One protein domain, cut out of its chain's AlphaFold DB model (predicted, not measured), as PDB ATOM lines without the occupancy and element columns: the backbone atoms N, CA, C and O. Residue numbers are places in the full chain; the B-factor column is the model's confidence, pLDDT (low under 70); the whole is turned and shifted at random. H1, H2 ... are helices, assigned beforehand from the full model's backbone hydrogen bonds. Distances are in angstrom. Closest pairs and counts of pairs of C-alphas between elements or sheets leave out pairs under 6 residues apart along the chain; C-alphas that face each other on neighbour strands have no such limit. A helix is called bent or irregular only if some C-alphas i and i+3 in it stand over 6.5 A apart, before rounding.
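This is residues 2 to 49 of the 147 residues of an uncharacterized protein of Aspergillus saccharolyticus JOP 1030-1 (UniProt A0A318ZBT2). Two separate helices, H1 and then H2, make an open, loose V, with the link of residues 23 to 30 at its closed end and no contact between the helices. H1 is kinked, and residues 2 to 6 lead into it. The printed part has 48 residues, is all helix with no named strand, and is loose, with a radius of gyration of the C-alphas of 13.4 A; the flat outline spans 35 by 31 by 16 A.

Find C-alpha 7 at (203.871, 199.397, 92.484); from there H1 runs through residues 7 to 22, 22.2 A long. It is irregular: C-alphas 12 and 15 are 7.3 A apart, and it has a kink of 52 degrees near residue 15. H2, residues 31 to 47, is 23.9 A long and ends at C-alpha 47, (212.621, 179.617, 75.913).

H1 and H2 are apart, with no C-alpha of one within 8 A of the other. In H2 every O i to N i+4 pair is within hydrogen-bond range; in H1, 10 of 12 are.

Look at His 2 and Ala 47 for the C-alphas farthest apart, 35.5 A. The printed part has no cut, and the link from H1 to H2 is short. Residues 42 to 49, of which 42 to 47 belong to H2, stand free. Mean pLDDT of the printed part is 88.7, with residue 2 under 70.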
ATOM      1  N   HIS A   2     192.513 195.712 102.045       68.12
ATOM      2  CA  HIS A   2     192.766 195.534 100.611       68.12
ATOM      3  C   HIS A   2     194.253 195.272 100.420       68.12
ATOM      4  O   HIS A   2     195.062 196.177 100.609       68.12
ATOM      5  N   LEU A   3     194.597 194.032 100.084       86.94
ATOM      6  CA  LEU A   3     195.933 193.713  99.602       86.94
ATOM      7  C   LEU A   3     196.126 194.470  98.283       86.94
ATOM      8  O   LEU A   3     195.301 194.351  97.376       86.94
ATOM      9  N   ARG A   4     197.162 195.305  98.218       86.75
ATOM     10  CA  ARG A   4     197.576 196.001  96.997       86.75
ATOM     11  C   ARG A   4     198.868 195.370  96.513       86.75
ATOM     12  O   ARG A   4     199.684 194.952  97.334       86.75
ATOM     13  N   PHE A   5     199.029 195.301  95.198       89.44
ATOM     14  CA  PHE A   5     200.321 194.964  94.627       89.44
ATOM     15  C   PHE A   5     201.341 196.038  94.986       89.44
ATOM     16  O   PHE A   5     200.995 197.215  95.132       89.44
ATOM     17  N   ASP A   6     202.587 195.604  95.117       94.31
ATOM     18  CA  ASP A   6     203.714 196.517  95.080       94.31
ATOM     19  C   ASP A   6     203.703 197.284  93.735       94.31
ATOM     20  O   ASP A   6     203.413 196.660  92.708       94.31
ATOM     21  N   PRO A   7     203.940 198.610  93.713       92.75
ATOM     22  CA  PRO A   7     203.871 199.397  92.484       92.75
ATOM     23  C   PRO A   7     204.832 198.926  91.388       92.75
ATOM     24  O   PRO A   7     204.420 198.853  90.232       92.75
ATOM     25  N   GLU A   8     206.067 198.555  91.741       94.38
ATOM     26  CA  GLU A   8     207.067 198.091  90.772       94.38
ATOM     27  C   GLU A   8     206.658 196.730  90.201       94.38
ATOM     28  O   GLU A   8     206.719 196.499  88.992       94.38
ATOM     29  N   TYR A   9     206.145 195.843  91.060       91.44
ATOM     30  CA  TYR A   9     205.576 194.576  90.609       91.44
ATOM     31  C   TYR A   9     204.370 194.784  89.686       91.44
ATOM     32  O   TYR A   9     204.250 194.096  88.677       91.44
ATOM     33  N   ALA A  10     203.466 195.707  90.020       90.38
ATOM     34  CA  ALA A  10     202.265 195.966  89.231       90.38
ATOM     35  C   ALA A  10     202.604 196.482  87.825       90.38
ATOM     36  O   ALA A  10     201.992 196.035  86.856       90.38
ATOM     37  N   GLU A  11     203.589 197.375  87.717       93.44
ATOM     38  CA  GLU A  11     204.091 197.881  86.438       93.44
ATOM     39  C   GLU A  11     204.740 196.762  85.612       93.44
ATOM     40  O   GLU A  11     204.363 196.545  84.459       93.44
ATOM     41  N   ALA A  12     205.639 195.981  86.217       90.12
ATOM     42  CA  ALA A  12     206.339 194.897  85.528       90.12
ATOM     43  C   ALA A  12     205.409 193.739  85.118       90.12
ATOM     44  O   ALA A  12     205.569 193.145  84.052       90.12
ATOM     45  N   ALA A  13     204.429 193.399  85.959       88.12
ATOM     46  CA  ALA A  13     203.504 192.296  85.720       88.12
ATOM     47  C   ALA A  13     202.312 192.686  84.834       88.12
ATOM     48  O   ALA A  13     201.634 191.786  84.335       88.12
ATOM     49  N   GLY A  14     202.052 193.982  84.625       89.19
ATOM     50  CA  GLY A  14     200.916 194.498  83.855       89.19
ATOM     51  C   GLY A  14     200.708 193.786  82.511       89.19
ATOM     52  O   GLY A  14     199.662 193.155  82.336       89.19
ATOM     53  N   PRO A  15     201.714 193.752  81.615       86.94
ATOM     54  CA  PRO A  15     201.587 193.094  80.310       86.94
ATOM     55  C   PRO A  15     201.270 191.595  80.406       86.94
ATOM     56  O   PRO A  15     200.499 191.045  79.617       86.94
ATOM     57  N   ILE A  16     201.848 190.911  81.398       84.19
ATOM     58  CA  ILE A  16     201.606 189.481  81.629       84.19
ATOM     59  C   ILE A  16     200.177 189.271  82.143       84.19
ATOM     60  O   ILE A  16     199.493 188.348  81.703       84.19
ATOM     61  N   MET A  17     199.708 190.125  83.055       86.00
ATOM     62  CA  MET A  17     198.358 190.051  83.610       86.00
ATOM     63  C   MET A  17     197.283 190.331  82.559       86.00
ATOM     64  O   MET A  17     196.281 189.619  82.540       86.00
ATOM     65  N   GLU A  18     197.496 191.301  81.667       88.62
ATOM     66  CA  GLU A  18     196.595 191.584  80.541       88.62
ATOM     67  C   GLU A  18     196.467 190.366  79.622       88.62
ATOM     68  O   GLU A  18     195.366 189.856  79.406       88.62
ATOM     69  N   ARG A  19     197.599 189.794  79.193       84.62
ATOM     70  CA  ARG A  19     197.610 188.588  78.353       84.62
ATOM     71  C   ARG A  19     196.942 187.387  79.035       84.62
ATOM     72  O   ARG A  19     196.240 186.600  78.396       84.62
ATOM     73  N   LEU A  20     197.141 187.225  80.345       83.62
ATOM     74  CA  LEU A  20     196.488 186.169  81.124       83.62
ATOM     75  C   LEU A  20     194.980 186.405  81.290       83.62
ATOM     76  O   LEU A  20     194.233 185.431  81.374       83.62
ATOM     77  N   ALA A  21     194.525 187.658  81.339       87.56
ATOM     78  CA  ALA A  21     193.106 187.994  81.432       87.56
ATOM     79  C   ALA A  21     192.345 187.650  80.142       87.56
ATOM     80  O   ALA A  21     191.197 187.212  80.216       87.56
ATOM     81  N   GLU A  22     192.997 187.787  78.985       88.44
ATOM     82  CA  GLU A  22     192.454 187.404  77.675       88.44
ATOM     83  C   GLU A  22     192.455 185.887  77.443       88.44
ATOM     84  O   GLU A  22     191.684 185.370  76.634       88.44
ATOM     85  N   THR A  23     193.307 185.153  78.164       83.94
ATOM     86  CA  THR A  23     193.427 183.703  78.003       83.94
ATOM     87  C   THR A  23     192.193 182.992  78.581       83.94
ATOM     88  O   THR A  23     191.906 183.129  79.777       83.94
ATOM     89  N   PRO A  24     191.469 182.176  77.788       87.00
ATOM     90  CA  PRO A  24     190.324 181.425  78.283       87.00
ATOM     91  C   PRO A  24     190.708 180.532  79.461       87.00
ATOM     92  O   PRO A  24     191.611 179.699  79.378       87.00
ATOM     93  N   LYS A  25     189.998 180.688  80.580       88.56
ATOM     94  CA  LYS A  25     190.233 179.869  81.769       88.56
ATOM     95  C   LYS A  25     189.677 178.462  81.534       88.56
ATOM     96  O   LYS A  25     188.489 178.338  81.228       88.56
ATOM     97  N   PRO A  26     190.479 177.400  81.737       90.94
ATOM     98  CA  PRO A  26     189.968 176.038  81.708       90.94
ATOM     99  C   PRO A  26     188.826 175.855  82.708       90.94
ATOM    100  O   PRO A  26     188.818 176.476  83.781       90.94
ATOM    101  N   LYS A  27     187.891 174.954  82.389       94.81
ATOM    102  CA  LYS A  27     186.793 174.605  83.297       94.81
ATOM    103  C   LYS A  27     187.339 174.134  84.650       94.81
ATOM    104  O   LYS A  27     188.488 173.691  84.794       94.81
ATOM    105  N   VAL A  28     186.526 174.272  85.692       93.56
ATOM    106  CA  VAL A  28     186.865 173.711  87.006       93.56
ATOM    107  C   VAL A  28     187.001 172.190  86.850       93.56
ATOM    108  O   VAL A  28     186.212 171.580  86.136       93.56
ATOM    109  N   HIS A  29     188.032 171.604  87.464       93.19
ATOM    110  CA  HIS A  29     188.404 170.181  87.359       93.19
ATOM    111  C   HIS A  29     188.905 169.686  85.992       93.19
ATOM    112  O   HIS A  29     189.259 168.515  85.877       93.19
ATOM    113  N   ASP A  30     189.038 170.554  84.988       94.81
ATOM    114  CA  ASP A  30     189.720 170.190  83.743       94.81
ATOM    115  C   ASP A  30     191.244 170.218  83.945       94.81
ATOM    116  O   ASP A  30     191.910 171.238  83.755       94.81
ATOM    117  N   ILE A  31     191.789 169.111  84.459       93.00
ATOM    118  CA  ILE A  31     193.212 168.987  84.809       93.00
ATOM    119  C   ILE A  31     194.075 168.906  83.547       93.00
ATOM    120  O   ILE A  31     195.155 169.497  83.520       93.00
ATOM    121  N   SER A  32     193.608 168.219  82.504       94.06
ATOM    122  CA  SER A  32     194.355 168.050  81.254       94.06
ATOM    123  C   SER A  32     194.565 169.387  80.553       94.06
ATOM    124  O   SER A  32     195.710 169.770  80.319       94.06
ATOM    125  N   ALA A  33     193.499 170.174  80.364       93.00
ATOM    126  CA  ALA A  33     193.622 171.493  79.746       93.00
ATOM    127  C   ALA A  33     194.512 172.443  80.569       93.00
ATOM    128  O   ALA A  33     195.246 173.260  80.014       93.00
ATOM    129  N   ARG A  34     194.502 172.327  81.907       91.75
ATOM    130  CA  ARG A  34     195.421 173.088  82.776       91.75
ATOM    131  C   ARG A  34     196.871 172.665  82.582       91.75
ATOM    132  O   ARG A  34     197.739 173.532  82.535       91.75
ATOM    133  N   ARG A  35     197.136 171.358  82.489       92.12
ATOM    134  CA  ARG A  35     198.486 170.827  82.259       92.12
ATOM    135  C   ARG A  35     199.052 171.341  80.948       92.12
ATOM    136  O   ARG A  35     200.143 171.895  80.947       92.12
ATOM    137  N   GLU A  36     198.290 171.203  79.874       91.69
ATOM    138  CA  GLU A  36     198.695 171.616  78.531       91.69
ATOM    139  C   GLU A  36     198.900 173.131  78.452       91.69
ATOM    140  O   GLU A  36     199.975 173.590  78.068       91.69
ATOM    141  N   GLY A  37     197.918 173.913  78.911       89.69
ATOM    142  CA  GLY A  37     197.984 175.372  78.851       89.69
ATOM    143  C   GLY A  37     199.138 175.957  79.665       89.69
ATOM    144  O   GLY A  37     199.863 176.823  79.176       89.69
ATOM    145  N   ILE A  38     199.359 175.479  80.897       87.12
ATOM    146  CA  ILE A  38     200.459 175.997  81.723       87.12
ATOM    147  C   ILE A  38     201.815 175.545  81.176       87.12
ATOM    148  O   ILE A  38     202.755 176.338  81.209       87.12
ATOM    149  N   THR A  39     201.934 174.313  80.671       90.38
ATOM    150  CA  THR A  39     203.176 173.842  80.043       90.38
ATOM    151  C   THR A  39     203.527 174.703  78.835       90.38
ATOM    152  O   THR A  39     204.630 175.234  78.811       90.38
ATOM    153  N   TYR A  40     202.580 174.975  77.935       89.81
ATOM    154  CA  TYR A  40     202.796 175.855  76.780       89.81
ATOM    155  C   TYR A  40     203.282 177.262  77.173       89.81
ATOM    156  O   TYR A  40     204.236 177.798  76.600       89.81
ATOM    157  N   ILE A  41     202.657 177.860  78.195       85.19
ATOM    158  CA  ILE A  41     203.070 179.172  78.714       85.19
ATOM    159  C   ILE A  41     204.488 179.096  79.299       85.19
ATOM    160  O   ILE A  41     205.313 179.962  79.016       85.19
ATOM    161  N   CYS A  42     204.787 178.073  80.104       85.06
ATOM    162  CA  CYS A  42     206.105 177.910  80.716       85.06
ATOM    163  C   CYS A  42     207.193 177.656  79.671       85.06
ATOM    164  O   CYS A  42     208.255 178.254  79.771       85.06
ATOM    165  N   GLU A  43     206.940 176.822  78.663       89.25
ATOM    166  CA  GLU A  43     207.876 176.579  77.561       89.25
ATOM    167  C   GLU A  43     208.208 177.877  76.829       89.25
ATOM    168  O   GLU A  43     209.379 178.165  76.602       89.25
ATOM    169  N   SER A  44     207.192 178.695  76.542       86.94
ATOM    170  CA  SER A  44     207.372 179.994  75.887       86.94
ATOM    171  C   SER A  44     208.217 180.945  76.741       86.94
ATOM    172  O   SER A  44     209.193 181.505  76.254       86.94
ATOM    173  N   LEU A  45     207.894 181.080  78.033       83.75
ATOM    174  CA  LEU A  45     208.631 181.958  78.951       83.75
ATOM    175  C   LEU A  45     210.065 181.470  79.199       83.75
ATOM    176  O   LEU A  45     211.000 182.262  79.272       83.75
ATOM    177  N   PHE A  46     210.267 180.161  79.337       84.44
ATOM    178  CA  PHE A  46     211.584 179.593  79.611       84.44
ATOM    179  C   PHE A  46     212.451 179.497  78.355       84.44
ATOM    180  O   PHE A  46     213.677 179.455  78.470       84.44
ATOM    181  N   ALA A  47     211.866 179.516  77.156       86.81
ATOM    182  CA  ALA A  47     212.621 179.617  75.913       86.81
ATOM    183  C   ALA A  47     213.488 180.886  75.878       86.81
ATOM    184  O   ALA A  47     214.628 180.807  75.419       86.81
ATOM    185  N   GLU A  48     212.994 181.990  76.442       85.94
ATOM    186  CA  GLU A  48     213.681 183.285  76.510       85.94
ATOM    187  C   GLU A  48     214.824 183.318  77.539       85.94
ATOM    188  O   GLU A  48     215.686 184.194  77.484       85.94
ATOM    189  N   LEU A  49     214.881 182.345  78.457       84.81
ATOM    190  CA  LEU A  49     215.966 182.265  79.430       84.81
ATOM    191  C   LEU A  49     217.295 181.874  78.764       84.81
ATOM    192  O   LEU A  49     217.318 180.995  77.882       84.81
TER     193      LEU A  49